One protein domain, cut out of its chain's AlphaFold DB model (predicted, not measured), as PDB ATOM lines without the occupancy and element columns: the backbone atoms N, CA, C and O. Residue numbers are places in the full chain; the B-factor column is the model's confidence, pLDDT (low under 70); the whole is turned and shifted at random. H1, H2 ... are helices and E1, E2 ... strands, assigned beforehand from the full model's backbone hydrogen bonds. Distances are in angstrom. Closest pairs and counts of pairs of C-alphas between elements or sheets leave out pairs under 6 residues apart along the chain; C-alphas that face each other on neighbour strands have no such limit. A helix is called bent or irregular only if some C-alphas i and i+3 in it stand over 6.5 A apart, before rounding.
ATOM      1  N   GLY A  38     -29.442  43.456 -43.452       84.75
ATOM      2  CA  GLY A  38     -29.190  44.751 -44.074       84.75
ATOM      3  C   GLY A  38     -28.100  45.510 -43.331       84.75
ATOM      4  O   GLY A  38     -27.582  45.033 -42.318       84.75
ATOM      5  N   VAL A  39     -27.755  46.688 -43.837       86.94
ATOM      6  CA  VAL A  39     -26.807  47.594 -43.187       86.94
ATOM      7  C   VAL A  39     -27.450  48.969 -43.066       86.94
ATOM      8  O   VAL A  39     -27.964  49.525 -44.036       86.94
ATOM      9  N   LEU A  40     -27.432  49.504 -41.849       88.19
ATOM     10  CA  LEU A  40     -27.858  50.861 -41.544       88.19
ATOM     11  C   LEU A  40     -26.625  51.748 -41.387       88.19
ATOM     12  O   LEU A  40     -25.760  51.445 -40.571       88.19
ATOM     13  N   TYR A  41     -26.555  52.857 -42.114       86.12
ATOM     14  CA  TYR A  41     -25.478  53.826 -41.948       86.12
ATOM     15  C   TYR A  41     -25.916  54.961 -41.025       86.12
ATOM     16  O   TYR A  41     -26.915  55.634 -41.275       86.12
ATOM     17  N   TRP A  42     -25.157  55.181 -39.951       87.06
ATOM     18  CA  TRP A  42     -25.418  56.246 -38.985       87.06
ATOM     19  C   TRP A  42     -24.111  56.820 -38.437       87.06
ATOM     20  O   TRP A  42     -23.270  56.082 -37.928       87.06
ATOM     21  N   ARG A  43     -23.919  58.142 -38.551       83.19
ATOM     22  CA  ARG A  43     -22.701  58.861 -38.108       83.19
ATOM     23  C   ARG A  43     -21.381  58.232 -38.590       83.19
ATOM     24  O   ARG A  43     -20.401  58.195 -37.853       83.19
ATOM     25  N   GLY A  44     -21.359  57.733 -39.825       83.38
ATOM     26  CA  GLY A  44     -20.183  57.081 -40.416       83.38
ATOM     27  C   GLY A  44     -19.967  55.624 -39.987       83.38
ATOM     28  O   GLY A  44     -19.021  54.999 -40.458       83.38
ATOM     29  N   TYR A  45     -20.839  55.061 -39.147       84.88
ATOM     30  CA  TYR A  45     -20.843  53.637 -38.821       84.88
ATOM     31  C   TYR A  45     -21.758  52.863 -39.762       84.88
ATOM     32  O   TYR A  45     -22.881  53.288 -40.022       84.88
ATOM     33  N   ALA A  46     -21.290  51.699 -40.208       90.25
ATOM     34  CA  ALA A  46     -22.108  50.671 -40.837       90.25
ATOM     35  C   ALA A  46     -22.604  49.711 -39.746       90.25
ATOM     36  O   ALA A  46     -21.819  48.944 -39.186       90.25
ATOM     37  N   LEU A  47     -23.889  49.787 -39.415       91.81
ATOM     38  CA  LEU A  47     -24.535  49.016 -38.358       91.81
ATOM     39  C   LEU A  47     -25.232  47.792 -38.972       91.81
ATOM     40  O   LEU A  47     -26.197  47.959 -39.728       91.81
ATOM     41  N   PRO A  48     -24.770  46.562 -38.686       92.56
ATOM     42  CA  PRO A  48     -25.439  45.355 -39.152       92.56
ATOM     43  C   PRO A  48     -26.863  45.270 -38.595       92.56
ATOM     44  O   PRO A  48     -27.065  45.369 -37.385       92.56
ATOM     45  N   ALA A  49     -27.835  45.038 -39.475       90.62
ATOM     46  CA  ALA A  49     -29.236  44.835 -39.124       90.62
ATOM     47  C   ALA A  49     -29.697  43.435 -39.547       90.62
ATOM     48  O   ALA A  49     -29.357  42.957 -40.633       90.62
ATOM     49  N   GLN A  50     -30.468  42.757 -38.699       92.00
ATOM     50  CA  GLN A  50     -30.972  41.405 -38.953       92.00
ATOM     51  C   GLN A  50     -32.391  41.247 -38.412       92.00
ATOM     52  O   GLN A  50     -32.723  41.806 -37.373       92.00
ATOM     53  N   LEU A  51     -33.215  40.449 -39.087       86.88
ATOM     54  CA  LEU A  51     -34.517  40.048 -38.568       86.88
ATOM     55  C   LEU A  51     -34.356  38.730 -37.800       86.88
ATOM     56  O   LEU A  51     -34.011  37.707 -38.398       86.88
ATOM     57  N   ARG A  52     -34.594  38.747 -36.487       86.75
ATOM     58  CA  ARG A  52     -34.473  37.585 -35.595       86.75
ATOM     59  C   ARG A  52     -35.659  37.515 -34.655       86.75
ATOM     60  O   ARG A  52     -36.034  38.527 -34.084       86.75
ATOM     61  N   HIS A  53     -36.232  36.322 -34.497       83.56
ATOM     62  CA  HIS A  53     -37.380  36.097 -33.607       83.56
ATOM     63  C   HIS A  53     -38.510  37.118 -33.836       83.56
ATOM     64  O   HIS A  53     -39.027  37.707 -32.906       83.56
ATOM     65  N   GLY A  54     -38.816  37.418 -35.103       83.88
ATOM     66  CA  GLY A  54     -39.849  38.400 -35.437       83.88
ATOM     67  C   GLY A  54     -39.506  39.855 -35.104       83.88
ATOM     68  O   GLY A  54     -40.377  40.688 -35.286       83.88
ATOM     69  N   GLN A  55     -38.280  40.179 -34.684       88.62
ATOM     70  CA  GLN A  55     -37.813  41.524 -34.339       88.62
ATOM     71  C   GLN A  55     -36.671  41.981 -35.246       88.62
ATOM     72  O   GLN A  55     -35.888  41.176 -35.753       88.62
ATOM     73  N   VAL A  56     -36.541  43.294 -35.418       91.56
ATOM     74  CA  VAL A  56     -35.368  43.918 -36.032       91.56
ATOM     75  C   VAL A  56     -34.300  44.080 -34.963       91.56
ATOM     76  O   VAL A  56     -34.559  44.663 -33.917       91.56
ATOM     77  N   TRP A  57     -33.111  43.550 -35.227       94.25
ATOM     78  CA  TRP A  57     -31.936  43.628 -34.367       94.25
ATOM     79  C   TRP A  57     -30.857  44.438 -35.076       94.25
ATOM     80  O   TRP A  57     -30.488  44.106 -36.202       94.25
ATOM     81  N   ILE A  58     -30.343  45.475 -34.422       94.00
ATOM     82  CA  ILE A  58     -29.282  46.341 -34.938       94.00
ATOM     83  C   ILE A  58     -28.098  46.275 -33.987       94.00
ATOM     84  O   ILE A  58     -28.211  46.647 -32.821       94.00
ATOM     85  N   GLU A  59     -26.960  45.808 -34.485       94.19
ATOM     86  CA  GLU A  59     -25.734  45.718 -33.697       94.19
ATOM     87  C   GLU A  59     -25.010  47.071 -33.681       94.19
ATOM     88  O   GLU A  59     -24.583  47.571 -34.724       94.19
ATOM     89  N   VAL A  60     -24.819  47.641 -32.490       94.69
ATOM     90  CA  VAL A  60     -24.036  48.863 -32.281       94.69
ATOM     91  C   VAL A  60     -22.611  48.526 -31.812       94.69
ATOM     92  O   VAL A  60     -22.419  47.600 -31.020       94.69
ATOM     93  N   PRO A  61     -21.577  49.237 -32.305       94.19
ATOM     94  CA  PRO A  61     -20.173  48.879 -32.092       94.19
ATOM     95  C   PRO A  61     -19.604  49.428 -30.774       94.19
ATOM     96  O   PRO A  61     -18.437  49.801 -30.715       94.19
ATOM     97  N   PHE A  62     -20.434  49.547 -29.743       93.44
ATOM     98  CA  PHE A  62     -20.037  50.042 -28.431       93.44
ATOM     99  C   PHE A  62     -20.921  49.428 -27.352       93.44
ATOM    100  O   PHE A  62     -22.061  49.021 -27.607       93.44
ATOM    101  N   LYS A  63     -20.385  49.390 -26.136       94.12
ATOM    102  CA  LYS A  63     -21.121  48.993 -24.946       94.12
ATOM    103  C   LYS A  63     -22.009  50.142 -24.487       94.12
ATOM    104  O   LYS A  63     -21.615  51.307 -24.546       94.12
ATOM    105  N   VAL A  64     -23.210  49.806 -24.036       93.56
ATOM    106  CA  VAL A  64     -24.180  50.771 -23.516       93.56
ATOM    107  C   VAL A  64     -24.161  50.713 -21.992       93.56
ATOM    108  O   VAL A  64     -24.396  49.656 -21.409       93.56
ATOM    109  N   ASP A  65     -23.899  51.853 -21.360       93.12
ATOM    110  CA  ASP A  65     -24.077  52.056 -19.927       93.12
ATOM    111  C   ASP A  65     -25.577  52.079 -19.618       93.12
ATOM    112  O   ASP A  65     -26.326  52.998 -19.976       93.12
ATOM    113  N   ARG A  66     -26.006  51.028 -18.927       90.62
ATOM    114  CA  ARG A  66     -27.388  50.798 -18.518       90.62
ATOM    115  C   ARG A  66     -27.949  51.933 -17.661       90.62
ATOM    116  O   ARG A  66     -29.079  52.363 -17.884       90.62
ATOM    117  N   GLU A  67     -27.196  52.391 -16.666       91.06
ATOM    118  CA  GLU A  67     -27.669  53.390 -15.698       91.06
ATOM    119  C   GLU A  67     -27.778  54.767 -16.352       91.06
ATOM    120  O   GLU A  67     -28.739  55.515 -16.127       91.06
ATOM    121  N   ARG A  68     -26.820  55.074 -17.231       93.81
ATOM    122  CA  ARG A  68     -26.842  56.288 -18.041       93.81
ATOM    123  C   ARG A  68     -28.020  56.290 -19.011       93.81
ATOM    124  O   ARG A  68     -28.697  57.317 -19.122       93.81
ATOM    125  N   LEU A  69     -28.301  55.161 -19.666       94.62
ATOM    126  CA  LEU A  69     -29.447  55.028 -20.565       94.62
ATOM    127  C   LEU A  69     -30.782  55.173 -19.822       94.62
ATOM    128  O   LEU A  69     -31.621  55.965 -20.251       94.62
ATOM    129  N   ASP A  70     -30.970  54.475 -18.696       92.75
ATOM    130  CA  ASP A  70     -32.180  54.589 -17.862       92.75
ATOM    131  C   ASP A  70     -32.431  56.056 -17.468       92.75
ATOM    132  O   ASP A  70     -33.517  56.598 -17.695       92.75
ATOM    133  N   SER A  71     -31.384  56.748 -17.010       93.31
ATOM    134  CA  SER A  71     -31.454  58.165 -16.640       93.31
ATOM    135  C   SER A  71     -31.810  59.083 -17.816       93.31
ATOM    136  O   SER A  71     -32.498  60.089 -17.635       93.31
ATOM    137  N   LEU A  72     -31.319  58.804 -19.028       94.31
ATOM    138  CA  LEU A  72     -31.656  59.572 -20.232       94.31
ATOM    139  C   LEU A  72     -33.117  59.368 -20.641       94.31
ATOM    140  O   LEU A  72     -33.827  60.344 -20.888       94.31
ATOM    141  N   LEU A  73     -33.576  58.118 -20.660       92.81
ATOM    142  CA  LEU A  73     -34.933  57.760 -21.065       92.81
ATOM    143  C   LEU A  73     -35.977  58.280 -20.067       92.81
ATOM    144  O   LEU A  73     -36.950  58.916 -20.470       92.81
ATOM    145  N   ARG A  74     -35.749  58.124 -18.757       90.56
ATOM    146  CA  ARG A  74     -36.664  58.653 -17.728       90.56
ATOM    147  C   ARG A  74     -36.758  60.176 -17.739       90.56
ATOM    148  O   ARG A  74     -37.831  60.715 -17.482       90.56
ATOM    149  N   ARG A  75     -35.670  60.886 -18.069       91.81
ATOM    150  CA  ARG A  75     -35.693  62.354 -18.246       91.81
ATOM    151  C   ARG A  75     -36.597  62.793 -19.396       91.81
ATOM    152  O   ARG A  75     -37.144  63.888 -19.339       91.81
ATOM    153  N   GLN A  76     -36.776  61.936 -20.396       88.00
ATOM    154  CA  GLN A  76     -37.726  62.120 -21.493       88.00
ATOM    155  C   GLN A  76     -39.093  61.475 -21.205       88.00
ATOM    156  O   GLN A  76     -39.905  61.329 -22.111       88.00
ATOM    157  N   LEU A  77     -39.358  61.107 -19.943       87.69
ATOM    158  CA  LEU A  77     -40.619  60.536 -19.458       87.69
ATOM    159  C   LEU A  77     -40.992  59.180 -20.076       87.69
ATOM    160  O   LEU A  77     -42.159  58.790 -20.053       87.69
ATOM    161  N   TYR A  78     -40.010  58.425 -20.569       86.19
ATOM    162  CA  TYR A  78     -40.238  57.044 -20.985       86.19
ATOM    163  C   TYR A  78     -40.406  56.118 -19.781       86.19
ATOM    164  O   TYR A  78     -39.690  56.227 -18.780       86.19
ATOM    165  N   ALA A  79     -41.313  55.149 -19.918       86.44
ATOM    166  CA  ALA A  79     -41.313  53.973 -19.065       86.44
ATOM    167  C   ALA A  79     -40.086  53.121 -19.406       86.44
ATOM    168  O   ALA A  79     -39.812  52.860 -20.578       86.44
ATOM    169  N   VAL A  80     -39.358  52.704 -18.372       88.56
ATOM    170  CA  VAL A  80     -38.134  51.907 -18.492       88.56
ATOM    171  C   VAL A  80     -38.231  50.716 -17.552       88.56
ATOM    172  O   VAL A  80     -38.563  50.892 -16.372       88.56
ATOM    173  N   GLY A  81     -37.930  49.533 -18.076       84.94
ATOM    174  CA  GLY A  81     -37.858  48.279 -17.338       84.94
ATOM    175  C   GLY A  81     -36.579  47.520 -17.650       84.94
ATOM    176  O   GLY A  81     -35.875  47.816 -18.616       84.94
ATOM    177  N   TRP A  82     -36.264  46.551 -16.802       84.44
ATOM    178  CA  TRP A  82     -35.082  45.706 -16.939       84.44
ATOM    179  C   TRP A  82     -35.522  44.251 -17.010       84.44
ATOM    180  O   TRP A  82     -36.501  43.866 -16.371       84.44
ATOM    181  N   ASP A  83     -34.791  43.446 -17.774       74.25
ATOM    182  CA  ASP A  83     -35.008  42.004 -17.784       74.25
ATOM    183  C   ASP A  83     -34.362  41.405 -16.524       74.25
ATOM    184  O   ASP A  83     -33.158  41.538 -16.290       74.25
ATOM    185  N   HIS A  84     -35.170  40.767 -15.677       64.81
ATOM    186  CA  HIS A  84     -34.681  40.144 -14.447       64.81
ATOM    187  C   HIS A  84     -33.756  38.950 -14.717       64.81
ATOM    188  O   HIS A  84     -32.876  38.677 -13.897       64.81
ATOM    189  N   ASP A  85     -33.911  38.287 -15.866       69.12
ATOM    190  CA  ASP A  85     -33.082  37.158 -16.289       69.12
ATOM    191  C   ASP A  85     -31.840  37.621 -17.078       69.12
ATOM    192  O   ASP A  85     -30.854  36.884 -17.180       69.12
ATOM    193  N   ARG A  86     -31.847  38.861 -17.594       68.25
ATOM    194  CA  ARG A  86     -30.719  39.505 -18.290       68.25
ATOM    195  C   ARG A  86     -30.418  40.875 -17.691       68.25
ATOM    196  O   ARG A  86     -30.871  41.912 -18.169       68.25
ATOM    197  N   LEU A  87     -29.594  40.866 -16.646       66.62
ATOM    198  CA  LEU A  87     -29.302  42.035 -15.807       66.62
ATOM    199  C   LEU A  87     -28.729  43.248 -16.563       66.62
ATOM    200  O   LEU A  87     -28.768  44.366 -16.052       66.62
ATOM    201  N   ASP A  88     -28.189  43.047 -17.756       79.44
ATOM    202  CA  ASP A  88     -27.605  44.056 -18.637       79.44
ATOM    203  C   ASP A  88     -28.557  44.527 -19.751       79.44
ATOM    204  O   ASP A  88     -28.140  45.260 -20.648       79.44
ATOM    205  N   SER A  89     -29.837  44.144 -19.688       87.19
ATOM    206  CA  SER A  89     -30.852  44.517 -20.675       87.19
ATOM    207  C   SER A  89     -31.761  45.644 -20.178       87.19
ATOM    208  O   SER A  89     -32.212  45.640 -19.030       87.19
ATOM    209  N   VAL A  90     -32.075  46.596 -21.060       91.25
ATOM    210  CA  VAL A  90     -33.002  47.710 -20.794       91.25
ATOM    211  C   VAL A  90     -34.106  47.710 -21.833       91.25
ATOM    212  O   VAL A  90     -33.815  47.769 -23.025       91.25
ATOM    213  N   GLY A  91     -35.353  47.687 -21.371       90.75
ATOM    214  CA  GLY A  91     -36.555  47.839 -22.176       90.75
ATOM    215  C   GLY A  91     -37.188  49.216 -21.977       90.75
ATOM    216  O   GLY A  91     -37.201  49.734 -20.859       90.75
ATOM    217  N   TRP A  92     -37.713  49.830 -23.037       92.75
ATOM    218  CA  TRP A  92     -38.464  51.089 -22.949       92.75
ATOM    219  C   TRP A  92     -39.524  51.220 -24.045       92.75
ATOM    220  O   TRP A  92     -39.539  50.458 -25.010       92.75
ATOM    221  N   GLY A  93     -40.413  52.208 -23.908       84.38
ATOM    222  CA  GLY A  93     -41.322  52.628 -24.978       84.38
ATOM    223  C   GLY A  93     -42.627  53.266 -24.508       84.38
ATOM    224  O   GLY A  93     -42.938  53.275 -23.320       84.38
ATOM    225  N   TYR A  94     -43.376  53.820 -25.468       71.81
ATOM    226  CA  TYR A  94     -44.688  54.442 -25.234       71.81
ATOM    227  C   TYR A  94     -45.806  53.417 -25.043       71.81
ATOM    228  O   TYR A  94     -46.705  53.629 -24.239       71.81
ATOM    229  N   GLU A  95     -45.721  52.299 -25.758       70.69
ATOM    230  CA  GLU A  95     -46.704  51.212 -25.730       70.69
ATOM    231  C   GLU A  95     -46.399  50.198 -24.619       70.69
ATOM    232  O   GLU A  95     -46.652  49.008 -24.777       70.69
ATOM    233  N   TYR A  96     -45.792  50.651 -23.515       74.25
ATOM    234  CA  TYR A  96     -45.554  49.755 -22.391       74.25
ATOM    235  C   TYR A  96     -46.893  49.293 -21.817       74.25
ATOM    236  O   TYR A  96     -47.833  50.088 -21.699       74.25
ATOM    237  N   ASP A  97     -46.966  48.028 -21.420       72.38
ATOM    238  CA  ASP A  97     -48.104  47.518 -20.667       72.38
ATOM    239  C   ASP A  97     -47.709  47.158 -19.222       72.38
ATOM    240  O   ASP A  97     -46.530  46.955 -18.907       72.38
ATOM    241  N   PRO A  98     -48.683  47.095 -18.296       63.31
ATOM    242  CA  PRO A  98     -48.437  46.648 -16.926       63.31
ATOM    243  C   PRO A  98     -47.992  45.181 -16.813       63.31
ATOM    244  O   PRO A  98     -47.598  44.764 -15.725       63.31
ATOM    245  N   GLU A  99     -48.080  44.398 -17.893       72.62
ATOM    246  CA  GLU A  99     -47.633  43.002 -17.952       72.62
ATOM    247  C   GLU A  99     -46.124  42.891 -18.237       72.62
ATOM    248  O   GLU A  99     -45.565  41.795 -18.194       72.62
ATOM    249  N   GLY A 100     -45.444  44.027 -18.434       68.19
ATOM    250  CA  GLY A 100     -43.996  44.106 -18.604       68.19
ATOM    251  C   GLY A 100     -43.544  44.071 -20.062       68.19
ATOM    252  O   GLY A 100     -42.362  43.840 -20.321       68.19
ATOM    253  N   TYR A 101     -44.447  44.303 -21.018       76.88
ATOM    254  CA  TYR A 101     -44.065  44.467 -22.413       76.88
ATOM    255  C   TYR A 101     -43.397  45.828 -22.636       76.88
ATOM    256  O   TYR A 101     -43.951  46.878 -22.306       76.88
ATOM    257  N   TYR A 102     -42.216  45.806 -23.255       82.38
ATOM    258  CA  TYR A 102     -41.523  46.993 -23.750       82.38
ATOM    259  C   TYR A 102     -41.225  46.818 -25.246       82.38
ATOM    260  O   TYR A 102     -40.656  45.789 -25.625       82.38
ATOM    261  N   PRO A 103     -41.581  47.787 -26.111       86.31
ATOM    262  CA  PRO A 103     -41.421  47.649 -27.562       86.31
ATOM    263  C   PRO A 103     -39.973  47.808 -28.052       86.31
ATOM    264  O   PRO A 103     -39.656  47.361 -29.157       86.31
ATOM    265  N   TYR A 104     -39.100  48.425 -27.250       92.12
ATOM    266  CA  TYR A 104     -37.680  48.606 -27.551       92.12
ATOM    267  C   TYR A 104     -36.837  47.966 -26.462       92.12
ATOM    268  O   TYR A 104     -37.136  48.133 -25.283       92.12
ATOM    269  N   TRP A 105     -35.768  47.287 -26.862       93.25
ATOM    270  CA  TRP A 105     -34.803  46.674 -25.962       93.25
ATOM    271  C   TRP A 105     -33.377  46.965 -26.405       93.25
ATOM    272  O   TRP A 105     -33.080  46.989 -27.598       93.25
ATOM    273  N   VAL A 106     -32.473  47.115 -25.444       94.81
ATOM    274  CA  VAL A 106     -31.033  47.039 -25.675       94.81
ATOM    275  C   VAL A 106     -30.410  46.027 -24.732       94.81
ATOM    276  O   VAL A 106     -30.791  45.959 -23.566       94.81
ATOM    277  N   PHE A 107     -29.471  45.236 -25.237       92.62
ATOM    278  CA  PHE A 107     -28.739  44.229 -24.469       92.62
ATOM    279  C   PHE A 107     -27.377  43.952 -25.121       92.62
ATOM    280  O   PHE A 107     -27.221  44.205 -26.320       92.62
ATOM    281  N   PRO A 108     -26.368  43.459 -24.388       91.00
ATOM    282  CA  PRO A 108     -25.063  43.174 -24.972       91.00
ATOM    283  C   PRO A 108     -25.110  42.008 -25.959       91.00
ATOM    284  O   PRO A 108     -25.914  41.080 -25.836       91.00
ATOM    285  N   VAL A 109     -24.207  42.032 -26.938       89.25
ATOM    286  CA  VAL A 109     -24.050  40.912 -27.869       89.25
ATOM    287  C   VAL A 109     -23.554  39.687 -27.084       89.25
ATOM    288  O   VAL A 109     -22.537  39.772 -26.389       89.25
ATOM    289  N   PRO A 110     -24.216  38.517 -27.182       79.19
ATOM    290  CA  PRO A 110     -23.757  37.314 -26.497       79.19
ATOM    291  C   PRO A 110     -22.320  36.948 -26.892       79.19
ATOM    292  O   PRO A 110     -22.034  36.696 -28.060       79.19
ATOM    293  N   GLY A 111     -21.422  36.900 -25.907       83.88
ATOM    294  CA  GLY A 111     -20.000  36.610 -26.120       83.88
ATOM    295  C   GLY A 111     -19.140  37.815 -26.523       83.88
ATOM    296  O   GLY A 111     -17.929  37.649 -26.640       83.88
ATOM    297  N   ASP A 112     -19.728  39.003 -26.685       86.31
ATOM    298  CA  ASP A 112     -19.019  40.255 -26.965       86.31
ATOM    299  C   ASP A 112     -19.671  41.430 -26.204       86.31
ATOM    300  O   ASP A 112     -20.453  42.199 -26.770       86.31
ATOM    301  N   PRO A 113     -19.378  41.584 -24.898       82.25
ATOM    302  CA  PRO A 113     -19.990  42.625 -24.072       82.25
ATOM    303  C   PRO A 113     -19.535  44.043 -24.448       82.25
ATOM    304  O   PRO A 113     -20.118  45.007 -23.958       82.25
ATOM    305  N   GLY A 114     -18.515  44.191 -25.305       89.25
ATOM    306  CA  GLY A 114     -18.083  45.483 -25.847       89.25
ATOM    307  C   GLY A 114     -19.037  46.044 -26.907       89.25
ATOM    308  O   GLY A 114     -18.838  47.157 -27.391       89.25
ATOM    309  N   ARG A 115     -20.068  45.281 -27.282       92.31
ATOM    310  CA  ARG A 115     -21.070  45.635 -28.286       92.31
ATOM    311  C   ARG A 115     -22.466  45.388 -27.739       92.31
ATOM    312  O   ARG A 115     -22.670  44.535 -26.875       92.31
ATOM    313  N   ALA A 116     -23.444  46.094 -28.288       94.12
ATOM    314  CA  ALA A 116     -24.842  45.930 -27.915       94.12
ATOM    315  C   ALA A 116     -25.741  45.723 -29.135       94.12
ATOM    316  O   ALA A 116     -25.364  45.999 -30.274       94.12
ATOM    317  N   VAL A 117     -26.941  45.219 -28.882       95.06
ATOM    318  CA  VAL A 117     -28.013  45.034 -29.852       95.06
ATOM    319  C   VAL A 117     -29.173  45.922 -29.444       95.06
ATOM    320  O   VAL A 117     -29.658  45.799 -28.326       95.06
ATOM    321  N   LEU A 118     -29.637  46.772 -30.356       95.56
ATOM    322  CA  LEU A 118     -30.948  47.412 -30.286       95.56
ATOM    323  C   LEU A 118     -31.971  46.494 -30.963       95.56
ATOM    324  O   LEU A 118     -31.836  46.211 -32.154       95.56
ATOM    325  N   ALA A 119     -32.985  46.050 -30.227       93.75
ATOM    326  CA  ALA A 119     -34.051  45.185 -30.715       93.75
ATOM    327  C   ALA A 119     -35.418  45.869 -30.611       93.75
ATOM    328  O   ALA A 119     -35.731  46.492 -29.598       93.75
ATOM    329  N   PHE A 120     -36.234  45.755 -31.658       91.88
ATOM    330  CA  PHE A 120     -37.592  46.301 -31.687       91.88
ATOM    331  C   PHE A 120     -38.478  45.572 -32.700       91.88
ATOM    332  O   PHE A 120     -37.993  44.839 -33.566       91.88
ATOM    333  N   ALA A 121     -39.794  45.761 -32.595       87.75
ATOM    334  CA  ALA A 121     -40.740  45.170 -33.534       87.75
ATOM    335  C   ALA A 121     -40.483  45.654 -34.981       87.75
ATOM    336  O   ALA A 121     -40.082  46.801 -35.191       87.75
ATOM    337  N   PRO A 122     -40.728  44.834 -36.014       85.06
ATOM    338  CA  PRO A 122     -40.604  45.262 -37.396       85.06
ATOM    339  C   PRO A 122     -41.606  46.371 -37.687       85.06
ATOM    340  O   PRO A 122     -42.769  46.288 -37.295       85.06
ATOM    341  N   GLN A 123     -41.138  47.396 -38.391       83.88
ATOM    342  CA  GLN A 123     -41.962  48.523 -38.830       83.88
ATOM    343  C   GLN A 123     -42.378  48.379 -40.298       83.88
ATOM    344  O   GLN A 123     -43.305  49.038 -40.754       83.88
ATOM    345  N   ALA A 202     -35.314  51.628 -40.383       86.56
ATOM    346  CA  ALA A 202     -34.186  52.563 -40.366       86.56
ATOM    347  C   ALA A 202     -34.516  53.882 -39.640       86.56
ATOM    348  O   ALA A 202     -33.721  54.366 -38.834       86.56
ATOM    349  N   ARG A 203     -35.705  54.450 -39.888       86.19
ATOM    350  CA  ARG A 203     -36.178  55.661 -39.194       86.19
ATOM    351  C   ARG A 203     -36.399  55.423 -37.706       86.19
ATOM    352  O   ARG A 203     -36.053  56.283 -36.901       86.19
ATOM    353  N   GLU A 204     -36.940  54.264 -37.346       88.88
ATOM    354  CA  GLU A 204     -37.146  53.917 -35.943       88.88
ATOM    355  C   GLU A 204     -35.807  53.751 -35.219       88.88
ATOM    356  O   GLU A 204     -35.598  54.324 -34.156       88.88
ATOM    357  N   ALA A 205     -34.835  53.082 -35.840       90.31
ATOM    358  CA  ALA A 205     -33.479  52.997 -35.306       90.31
ATOM    359  C   ALA A 205     -32.847  54.381 -35.098       90.31
ATOM    360  O   ALA A 205     -32.285  54.661 -34.038       90.31
ATOM    361  N   ALA A 206     -32.983  55.275 -36.081       88.69
ATOM    362  CA  ALA A 206     -32.445  56.632 -36.023       88.69
ATOM    363  C   ALA A 206     -32.980  57.459 -34.843       88.69
ATOM    364  O   ALA A 206     -32.274  58.340 -34.353       88.69
ATOM    365  N   ARG A 207     -34.193  57.163 -34.357       90.56
ATOM    366  CA  ARG A 207     -34.764  57.793 -33.160       90.56
ATOM    367  C   ARG A 207     -34.002  57.411 -31.888       90.56
ATOM    368  O   ARG A 207     -33.836  58.250 -31.005       90.56
ATOM    369  N   TRP A 208     -33.531  56.169 -31.796       93.62
ATOM    370  CA  TRP A 208     -32.952  55.611 -30.569       93.62
ATOM    371  C   TRP A 208     -31.425  55.645 -30.532       93.62
ATOM    372  O   TRP A 208     -30.844  55.781 -29.457       93.62
ATOM    373  N   LEU A 209     -30.760  55.590 -31.690       93.88
ATOM    374  CA  LEU A 209     -29.297  55.629 -31.782       93.88
ATOM    375  C   LEU A 209     -28.643  56.826 -31.052       93.88
ATOM    376  O   LEU A 209     -27.614  56.606 -30.412       93.88
ATOM    377  N   PRO A 210     -29.207  58.055 -31.046       94.44
ATOM    378  CA  PRO A 210     -28.664  59.157 -30.250       94.44
ATOM    379  C   PRO A 210     -28.618  58.868 -28.744       94.44
ATOM    380  O   PRO A 210     -27.604  59.155 -28.111       94.44
ATOM    381  N   PHE A 211     -29.667  58.253 -28.185       93.75
ATOM    382  CA  PHE A 211     -29.722  57.883 -26.766       93.75
ATOM    383  C   PHE A 211     -28.678  56.823 -26.427       93.75
ATOM    384  O   PHE A 211     -27.961  56.963 -25.440       93.75
ATOM    385  N   LEU A 212     -28.554  55.795 -27.272       95.06
ATOM    386  CA  LEU A 212     -27.561  54.734 -27.087       95.06
ATOM    387  C   LEU A 212     -26.135  55.275 -27.179       95.06
ATOM    388  O   LEU A 212     -25.277  54.903 -26.387       95.06
ATOM    389  N   TRP A 213     -25.883  56.176 -28.127       94.50
ATOM    390  CA  TRP A 213     -24.578  56.804 -28.296       94.50
ATOM    391  C   TRP A 213     -24.206  57.712 -27.133       94.50
ATOM    392  O   TRP A 213     -23.044  57.740 -26.733       94.50
ATOM    393  N   GLU A 214     -25.160  58.478 -26.606       94.00
ATOM    394  CA  GLU A 214     -24.935  59.284 -25.410       94.00
ATOM    395  C   GLU A 214     -24.731  58.401 -24.180       94.00
ATOM    396  O   GLU A 214     -23.913  58.735 -23.332       94.00
ATOM    397  N   ALA A 215     -25.419  57.262 -24.106       94.69
ATOM    398  CA  ALA A 215     -25.280  56.280 -23.042       94.69
ATOM    399  C   ALA A 215     -24.102  55.316 -23.224       94.69
ATOM    400  O   ALA A 215     -24.001  54.367 -22.459       94.69
ATOM    401  N   ARG A 216     -23.224  55.485 -24.217       94.50
ATOM    402  CA  ARG A 216     -22.100  54.554 -24.388       94.50
ATOM    403  C   ARG A 216     -21.152  54.609 -23.186       94.50
ATOM    404  O   ARG A 216     -20.952  55.681 -22.607       94.50
TER     405      ARG A 216
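AT A GLANCE: This is residues 38 to 123 and 202 to 216 of the 220 residues of an uncharacterized protein of Firmicutes bacterium (UniProt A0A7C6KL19). One strongly twisted sheet of seven strands curls round the helix H2, which comes nearest to the strands E1, E3 and E7, while the shorter helix H1 packs on the same face of the sheet near its other edge, over E5 and E4. The two helices touch, and the opposite face of the sheet has no named helix, an arrangement of two layers. The printed part has 101 residues with two named helices and seven named strands, in the order E1 E2 E3 H1 E4 E5 E6 E7 H2. The sheet's order is E1, E2, E3, E7, E6, E5, E4, all antiparallel, and the class is mixed, helices and strands. The whole is compact and rounded, with a radius of gyration of the C-alphas of 12.6 A and spans of 35 by 27 by 26 A.

HOW THE PARTS SIT: The sheet runs, strand beside strand, through E1, residues 38 to 42, E2, residues 45 to 52, E3, residues 55 to 60, E7, residues 112 to 120, E6, residues 104 to 109, E5, residues 90 to 93, and E4, residues 79 to 82. It holds two meanders, each strand the antiparallel neighbour of the one before: E1 E2 E3 and E4 E5 E6 E7. E3 and E7 are antiparallel at 145 degrees, with N 58 and O 118 within hydrogen-bond range at 2.8 A. E7 bends by 77 degrees at residue 115, and in the hairpin of E6 and E7 N 105 and O 119 are 2.8 A apart. In the hairpin of E1 and E2, N 40 and O 47 are 2.9 A apart. H2, residues 202 to 214, is on the sheet, and its closest C-alphas to E1 are those of Ala 202 and Leu 40, 6.7 A apart. H1, residues 66 to 75, is on the same face at a height over the sheet of 9.3 A, and runs along the strands, at 10 degrees to E4 on the local plane. H2 touches H1 with residues 211 to 214 alone, the closest C-alphas being those of Leu 69 and Leu 212, 6.8 A apart. They run opposite ways at a steep tilt of 69 degrees, only just short of about perpendicular. Every O i to N i+4 pair of H1 is within hydrogen-bond range, and 6 of 9 in H2.

IN THESE COORDINATES: E1 begins at C-alpha 38, (-29.190, 44.751, -44.074). E2 is 21.3 A long and E7 20.1 A. H1 is 14.2 A long. H2 is 18.8 A long, ends at C-alpha 214, (-24.935, 59.284, -25.410), and is only just irregular: C-alphas 207 and 210 are 6.9 A apart.

THE WHOLE: The two C-alphas farthest apart, those of Gly 44 and Pro 98, are 38.2 A apart. Residues 124 to 201 are not printed, and C-alphas 123 and 202 are 8.9 A apart across the cut. Of the links that are printed whole, none is long. The mean pLDDT of the printed part is 87.3, and residues 84 to 87, 98 and 100 are under 70.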